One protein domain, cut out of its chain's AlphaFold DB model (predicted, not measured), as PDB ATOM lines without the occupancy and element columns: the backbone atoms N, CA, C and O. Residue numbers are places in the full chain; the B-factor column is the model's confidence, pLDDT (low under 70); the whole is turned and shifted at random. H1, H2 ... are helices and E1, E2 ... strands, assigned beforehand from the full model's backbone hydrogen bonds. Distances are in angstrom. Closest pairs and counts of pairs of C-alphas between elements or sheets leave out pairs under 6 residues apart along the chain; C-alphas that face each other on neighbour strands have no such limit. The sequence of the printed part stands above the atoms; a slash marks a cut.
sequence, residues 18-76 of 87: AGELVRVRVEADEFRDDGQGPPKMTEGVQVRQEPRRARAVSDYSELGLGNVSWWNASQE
ATOM      1  N   ALA A  18     173.317 140.617  87.599       92.38
ATOM      2  CA  ALA A  18     173.770 141.546  86.576       92.38
ATOM      3  C   ALA A  18     172.796 141.573  85.384       92.38
ATOM      4  O   ALA A  18     172.484 140.540  84.797       92.38
ATOM      5  N   GLY A  19     172.384 142.778  84.979       88.81
ATOM      6  CA  GLY A  19     171.465 142.983  83.856       88.81
ATOM      7  C   GLY A  19     169.987 143.041  84.248       88.81
ATOM      8  O   GLY A  19     169.155 143.314  83.384       88.81
ATOM      9  N   GLU A  20     169.654 142.844  85.524       89.12
ATOM     10  CA  GLU A  20     168.287 143.021  86.008       89.12
ATOM     11  C   GLU A  20     167.882 144.498  86.095       89.12
ATOM     12  O   GLU A  20     168.694 145.391  86.359       89.12
ATOM     13  N   LEU A  21     166.593 144.759  85.868       88.31
ATOM     14  CA  LEU A  21     166.022 146.098  85.975       88.31
ATOM     15  C   LEU A  21     165.750 146.428  87.444       88.31
ATOM     16  O   LEU A  21     164.926 145.785  88.095       88.31
ATOM     17  N   VAL A  22     166.412 147.472  87.940       90.38
ATOM     18  CA  VAL A  22     166.270 147.957  89.316       90.38
ATOM     19  C   VAL A  22     165.692 149.366  89.301       90.38
ATOM     20  O   VAL A  22     166.224 150.262  88.643       90.38
ATOM     21  N   ARG A  23     164.605 149.574  90.047       89.94
ATOM     22  CA  ARG A  23     164.045 150.899  90.306       89.94
ATOM     23  C   ARG A  23     164.717 151.481  91.545       89.94
ATOM     24  O   ARG A  23     164.614 150.914  92.628       89.94
ATOM     25  N   VAL A  24     165.388 152.615  91.379       88.75
ATOM     26  CA  VAL A  24     166.065 153.334  92.464       88.75
ATOM     27  C   VAL A  24     165.584 154.773  92.522       88.75
ATOM     28  O   VAL A  24     165.211 155.355  91.501       88.75
ATOM     29  N   ARG A  25     165.628 155.355  93.714       89.06
ATOM     30  CA  ARG A  25     165.420 156.781  93.928       89.06
ATOM     31  C   ARG A  25     166.782 157.459  94.026       89.06
ATOM     32  O   ARG A  25     167.649 157.014  94.775       89.06
ATOM     33  N   VAL A  26     166.994 158.513  93.245       87.56
ATOM     34  CA  VAL A  26     168.235 159.297  93.306       87.56
ATOM     35  C   VAL A  26     168.105 160.317  94.431       87.56
ATOM     36  O   VAL A  26     167.199 161.146  94.404       87.56
ATOM     37  N   GLU A  27     169.002 160.239  95.411       87.25
ATOM     38  CA  GLU A  27     169.009 161.128  96.579       87.25
ATOM     39  C   GLU A  27     169.928 162.332  96.362       87.25
ATOM     40  O   GLU A  27     169.597 163.456  96.733       87.25
ATOM     41  N   ALA A  28     171.088 162.112  95.741       82.00
ATOM     42  CA  ALA A  28     172.043 163.173  95.462       82.00
ATOM     43  C   ALA A  28     172.933 162.826  94.268       82.00
ATOM     44  O   ALA A  28     173.288 161.666  94.061       82.00
ATOM     45  N   ASP A  29     173.371 163.850  93.544       81.56
ATOM     46  CA  ASP A  29     174.425 163.728  92.543       81.56
ATOM     47  C   ASP A  29     175.773 164.151  93.150       81.56
ATOM     48  O   ASP A  29     175.942 165.278  93.622       81.56
ATOM     49  N   GLU A  30     176.760 163.253  93.136       74.12
ATOM     50  CA  GLU A  30     178.142 163.544  93.520       74.12
ATOM     51  C   GLU A  30     178.946 163.912  92.266       74.12
ATOM     52  O   GLU A  30     179.471 163.067  91.527       74.12
ATOM     53  N   PHE A  31     179.075 165.218  92.044       65.81
ATOM     54  CA  PHE A  31     179.999 165.764  91.061       65.81
ATOM     55  C   PHE A  31     181.358 165.991  91.717       65.81
ATOM     56  O   PHE A  31     181.504 166.835  92.601       65.81
ATOM     57  N   ARG A  32     182.376 165.256  91.264       65.12
ATOM     58  CA  ARG A  32     183.768 165.610  91.547       65.12
ATOM     59  C   ARG A  32     184.300 166.451  90.403       65.12
ATOM     60  O   ARG A  32     184.428 165.955  89.286       65.12
ATOM     61  N   ASP A  33     184.621 167.703  90.701       66.12
ATOM     62  CA  ASP A  33     185.450 168.529  89.831       66.12
ATOM     63  C   ASP A  33     186.902 168.064  89.983       66.12
ATOM     64  O   ASP A  33     187.692 168.598  90.765       66.12
ATOM     65  N   ASP A  34     187.234 166.978  89.288       61.78
ATOM     66  CA  ASP A  34     188.619 166.585  89.085       61.78
ATOM     67  C   ASP A  34     189.213 167.561  88.065       61.78
ATOM     68  O   ASP A  34     189.408 167.224  86.894       61.78
ATOM     69  N   GLY A  35     189.489 168.790  88.512       64.31
ATOM     70  CA  GLY A  35     190.314 169.726  87.771       64.31
ATOM     71  C   GLY A  35     191.579 168.977  87.376       64.31
ATOM     72  O   GLY A  35     192.361 168.583  88.247       64.31
ATOM     73  N   GLN A  36     191.715 168.684  86.080       57.47
ATOM     74  CA  GLN A  36     192.813 167.900  85.533       57.47
ATOM     75  C   GLN A  36     194.096 168.658  85.852       57.47
ATOM     76  O   GLN A  36     194.477 169.604  85.163       57.47
ATOM     77  N   GLY A  37     194.723 168.290  86.968       61.06
ATOM     78  CA  GLY A  37     195.975 168.886  87.384       61.06
ATOM     79  C   GLY A  37     197.008 168.704  86.270       61.06
ATOM     80  O   GLY A  37     196.863 167.798  85.440       61.06
ATOM     81  N   PRO A  38     198.059 169.539  86.241       63.88
ATOM     82  CA  PRO A  38     199.124 169.414  85.257       63.88
ATOM     83  C   PRO A  38     199.558 167.946  85.134       63.88
ATOM     84  O   PRO A  38     199.710 167.286  86.171       63.88
ATOM     85  N   PRO A  39     199.713 167.413  83.907       65.00
ATOM     86  CA  PRO A  39     199.970 165.997  83.694       65.00
ATOM     87  C   PRO A  39     201.174 165.566  84.530       65.00
ATOM     88  O   PRO A  39     202.289 166.051  84.339       65.00
ATOM     89  N   LYS A  40     200.941 164.667  85.494       64.75
ATOM     90  CA  LYS A  40     202.017 164.107  86.311       64.75
ATOM     91  C   LYS A  40     202.860 163.211  85.405       64.75
ATOM     92  O   LYS A  40     202.404 162.155  84.974       64.75
ATOM     93  N   MET A  41     204.075 163.650  85.089       59.91
ATOM     94  CA  MET A  41     205.081 162.801  84.454       59.91
ATOM     95  C   MET A  41     205.786 162.010  85.553       59.91
ATOM     96  O   MET A  41     206.372 162.593  86.464       59.91
ATOM     97  N   THR A  42     205.734 160.685  85.476       59.66
ATOM     98  CA  THR A  42     206.570 159.800  86.292       59.66
ATOM     99  C   THR A  42     207.500 159.074  85.323       59.66
ATOM    100  O   THR A  42     207.022 158.456  84.378       59.66
ATOM    101  N   GLU A  43     208.818 159.248  85.485       67.94
ATOM    102  CA  GLU A  43     209.868 158.604  84.664       67.94
ATOM    103  C   GLU A  43     209.628 158.625  83.138       67.94
ATOM    104  O   GLU A  43     209.788 157.629  82.443       67.94
ATOM    105  N   GLY A  44     209.225 159.773  82.584       66.19
ATOM    106  CA  GLY A  44     209.077 159.933  81.129       66.19
ATOM    107  C   GLY A  44     207.854 159.240  80.513       66.19
ATOM    108  O   GLY A  44     207.637 159.367  79.310       66.19
ATOM    109  N   VAL A  45     207.015 158.579  81.317       59.16
ATOM    110  CA  VAL A  45     205.735 158.018  80.875       59.16
ATOM    111  C   VAL A  45     204.610 158.975  81.257       59.16
ATOM    112  O   VAL A  45     204.433 159.347  82.419       59.16
ATOM    113  N   GLN A  46     203.837 159.399  80.257       59.94
ATOM    114  CA  GLN A  46     202.642 160.202  80.479       59.94
ATOM    115  C   GLN A  46     201.575 159.331  81.152       59.94
ATOM    116  O   GLN A  46     201.005 158.438  80.525       59.94
ATOM    117  N   VAL A  47     201.281 159.603  82.425       62.31
ATOM    118  CA  VAL A  47     200.173 158.950  83.129       62.31
ATOM    119  C   VAL A  47     198.866 159.519  82.577       62.31
ATOM    120  O   VAL A  47     198.493 160.655  82.873       62.31
ATOM    121  N   ARG A  48     198.169 158.747  81.734       61.78
ATOM    122  CA  ARG A  48     196.802 159.078  81.314       61.78
ATOM    123  C   ARG A  48     195.873 158.863  82.504       61.78
ATOM    124  O   ARG A  48     195.637 157.729  82.906       61.78
ATOM    125  N   GLN A  49     195.359 159.950  83.070       63.72
ATOM    126  CA  GLN A  49     194.242 159.865  84.002       63.72
ATOM    127  C   GLN A  49     192.985 159.495  83.211       63.72
ATOM    128  O   GLN A  49     192.613 160.206  82.277       63.72
ATOM    129  N   GLU A  50     192.349 158.379  83.563       65.00
ATOM    130  CA  GLU A  50     191.028 158.064  83.024       65.00
ATOM    131  C   GLU A  50     190.009 159.104  83.512       65.00
ATOM    132  O   GLU A  50     190.037 159.482  84.690       65.00
ATOM    133  N   PRO A  51     189.103 159.571  82.635       61.38
ATOM    134  CA  PRO A  51     188.045 160.482  83.033       61.38
ATOM    135  C   PRO A  51     187.138 159.780  84.045       61.38
ATOM    136  O   PRO A  51     186.494 158.772  83.741       61.38
ATOM    137  N   ARG A  52     187.083 160.309  85.267       65.81
ATOM    138  CA  ARG A  52     186.140 159.837  86.279       65.81
ATOM    139  C   ARG A  52     184.745 160.329  85.912       65.81
ATOM    140  O   ARG A  52     184.533 161.514  85.678       65.81
ATOM    141  N   ARG A  53     183.799 159.394  85.813       66.94
ATOM    142  CA  ARG A  53     182.387 159.699  85.551       66.94
ATOM    143  C   ARG A  53     181.726 160.215  86.828       66.94
ATOM    144  O   ARG A  53     182.102 159.788  87.922       66.94
ATOM    145  N   ALA A  54     180.741 161.099  86.665       69.12
ATOM    146  CA  ALA A  54     179.865 161.526  87.751       69.12
ATOM    147  C   ALA A  54     179.228 160.305  88.431       69.12
ATOM    148  O   ALA A  54     178.961 159.288  87.780       69.12
ATOM    149  N   ARG A  55     179.031 160.396  89.746       77.69
ATOM    150  CA  ARG A  55     178.415 159.341  90.555       77.69
ATOM    151  C   ARG A  55     177.129 159.886  91.152       77.69
ATOM    152  O   ARG A  55     177.079 161.053  91.509       77.69
ATOM    153  N   ALA A  56     176.119 159.041  91.279       77.88
ATOM    154  CA  ALA A  56     174.896 159.366  91.998       77.88
ATOM    155  C   ALA A  56     174.808 158.502  93.260       77.88
ATOM    156  O   ALA A  56     175.225 157.340  93.257       77.88
ATOM    157  N   VAL A  57     174.278 159.082  94.331       82.44
ATOM    158  CA  VAL A  57     173.851 158.377  95.538       82.44
ATOM    159  C   VAL A  57     172.391 157.998  95.337       82.44
ATOM    160  O   VAL A  57     171.557 158.843  94.998       82.44
ATOM    161  N   SER A  58     172.077 156.720  95.506       83.12
ATOM    162  CA  SER A  58     170.736 156.190  95.273       83.12
ATOM    163  C   SER A  58     170.282 155.329  96.444       83.12
ATOM    164  O   SER A  58     171.099 154.636  97.050       83.12
ATOM    165  N   ASP A  59     168.983 155.364  96.722       83.94
ATOM    166  CA  ASP A  59     168.305 154.550  97.729       83.94
ATOM    167  C   ASP A  59     167.259 153.630  97.070       83.94
ATOM    168  O   ASP A  59     166.717 153.927  95.999       83.94
ATOM    169  N   TYR A  60     167.015 152.479  97.695       83.25
ATOM    170  CA  TYR A  60     166.035 151.479  97.262       83.25
ATOM    171  C   TYR A  60     165.239 150.894  98.442       83.25
ATOM    172  O   TYR A  60     164.677 149.808  98.332       83.25
ATOM    173  N   SER A  61     165.209 151.598  99.576       82.69
ATOM    174  CA  SER A  61     164.651 151.106 100.839       82.69
ATOM    175  C   SER A  61     163.123 151.248 100.922       82.69
ATOM    176  O   SER A  61     162.494 150.653 101.795       82.69
ATOM    177  N   GLU A  62     162.514 152.046 100.039       80.69
ATOM    178  CA  GLU A  62     161.065 152.286  99.998       80.69
ATOM    179  C   GLU A  62     160.295 151.174  99.254       80.69
ATOM    180  O   GLU A  62     160.816 150.506  98.358       80.69
ATOM    181  N   LEU A  63     159.012 150.994  99.598       82.44
ATOM    182  CA  LEU A  63     158.120 150.055  98.905       82.44
ATOM    183  C   LEU A  63     157.993 150.419  97.419       82.44
ATOM    184  O   LEU A  63     157.816 151.583  97.065       82.44
ATOM    185  N   GLY A  64     158.051 149.418  96.543       82.25
ATOM    186  CA  GLY A  64     158.020 149.622  95.095       82.25
ATOM    187  C   GLY A  64     159.374 149.963  94.460       82.25
ATOM    188  O   GLY A  64     159.414 150.149  93.239       82.25
ATOM    189  N   LEU A  65     160.462 150.043  95.245       85.31
ATOM    190  CA  LEU A  65     161.854 150.150  94.779       85.31
ATOM    191  C   LEU A  65     162.578 148.789  94.841       85.31
ATOM    192  O   LEU A  65     162.078 147.824  95.413       85.31
ATOM    193  N   GLY A  66     163.750 148.683  94.216       87.94
ATOM    194  CA  GLY A  66     164.488 147.421  94.080       87.94
ATOM    195  C   GLY A  66     164.239 146.739  92.733       87.94
ATOM    196  O   GLY A  66     163.946 147.411  91.740       87.94
ATOM    197  N   ASN A  67     164.410 145.416  92.656       89.62
ATOM    198  CA  ASN A  67     164.214 144.689  91.399       89.62
ATOM    199  C   ASN A  67     162.744 144.786  90.968       89.62
ATOM    200  O   ASN A  67     161.829 144.519  91.746       89.62
ATOM    201  N   VAL A  68     162.516 145.173  89.715       87.81
ATOM    202  CA  VAL A  68     161.168 145.374  89.169       87.81
ATOM    203  C   VAL A  68     160.341 144.082  89.214       87.81
ATOM    204  O   VAL A  68     159.134 144.140  89.442       87.81
ATOM    205  N   SER A  69     160.978 142.916  89.072       84.94
ATOM    206  CA  SER A  69     160.297 141.615  89.129       84.94
ATOM    207  C   SER A  69     159.610 141.339  90.472       84.94
ATOM    208  O   SER A  69     158.604 140.634  90.490       84.94
ATOM    209  N   TRP A  70     160.079 141.938  91.575       86.38
ATOM    210  CA  TRP A  70     159.498 141.743  92.910       86.38
ATOM    211  C   TRP A  70     158.110 142.372  93.064       86.38
ATOM    212  O   TRP A  70     157.355 141.976  93.946       86.38
ATOM    213  N   TRP A  71     157.766 143.335  92.206       84.19
ATOM    214  CA  TRP A  71     156.536 144.124  92.317       84.19
ATOM    215  C   TRP A  71     155.514 143.824  91.212       84.19
ATOM    216  O   TRP A  71     154.361 144.233  91.321       84.19
ATOM    217  N   ASN A  72     155.909 143.114  90.150       71.94
ATOM    218  CA  ASN A  72     155.041 142.851  88.996       71.94
ATOM    219  C   ASN A  72     153.931 141.826  89.278       71.94
ATOM    220  O   ASN A  72     152.888 141.892  88.637       71.94
ATOM    221  N   ALA A  73     154.110 140.931  90.256       60.28
ATOM    222  CA  ALA A  73     153.082 139.955  90.630       60.28
ATOM    223  C   ALA A  73     151.789 140.608  91.166       60.28
ATOM    224  O   ALA A  73     150.735 139.993  91.121       60.28
ATOM    225  N   SER A  74     151.847 141.862  91.629       53.53
ATOM    226  CA  SER A  74     150.665 142.600  92.095       53.53
ATOM    227  C   SER A  74     149.888 143.312  90.980       53.53
ATOM    228  O   SER A  74     148.814 143.824  91.251       53.53
ATOM    229  N   GLN A  75     150.400 143.381  89.746       50.31
ATOM    230  CA  GLN A  75     149.719 144.086  88.643       50.31
ATOM    231  C   GLN A  75     148.818 143.180  87.793       50.31
ATOM    232  O   GLN A  75     147.939 143.687  87.102       50.31
ATOM    233  N   GLU A  76     149.016 141.859  87.824       48.19
ATOM    234  CA  GLU A  76     148.179 140.926  87.056       48.19
ATOM    235  C   GLU A  76     146.848 140.611  87.764       48.19
ATOM    236  O   GLU A  76     145.856 140.371  87.083       48.19
TER     237      GLU A  76
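Overview. This is residues 18 to 76 of the 87 residues of the protein "RNA_pol_Rbc25 domain-containing protein" of Armillaria ostoyae (UniProt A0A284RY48). With little regular structure, this is a long, thin hairpin: a two-stranded ribbon, E1 and E2, joined by a long loop at one end, whose tip, residues 41 to 46, stands free, with the short helix H1 toward the other end. The 59 printed residues run E1, E2, H1, with 15 in named elements, class mixed; the sheet is antiparallel. The whole is extended, with a radius of gyration of the C-alphas of 19.8 A and spans of 64 by 23 by 13 A.

Arrangement. E1, residues 25 to 30, and E2, residues 55 to 59, form an antiparallel hairpin at 151 degrees. C-alphas 26 and 58 face each other at 4.4 A; N 30 and O 55 are within hydrogen-bond range at 2.8 A. Residues 22 to 23 pair with 66 to 67, antiparallel. H1, residues 69 to 72, is apart from E1; it is too short for any O i to N i+4 pair, and its one O i to N i+3 pair is not within range.

Along the chain. E1 spans 14.4 A from C-alpha 25 at (165.420, 156.781, 93.928), and E2 13.3 A. H1 ends at C-alpha 72, (155.041, 142.851, 88.996).

Size, cuts and confidence. The C-alphas of Glu 43 and Glu 76 are farthest apart, 64.2 A. The printed part has no cut. The link E1 to E2 is long, 24 residues. Residues 31 to 54 and 73 to 76 have pLDDT under 70.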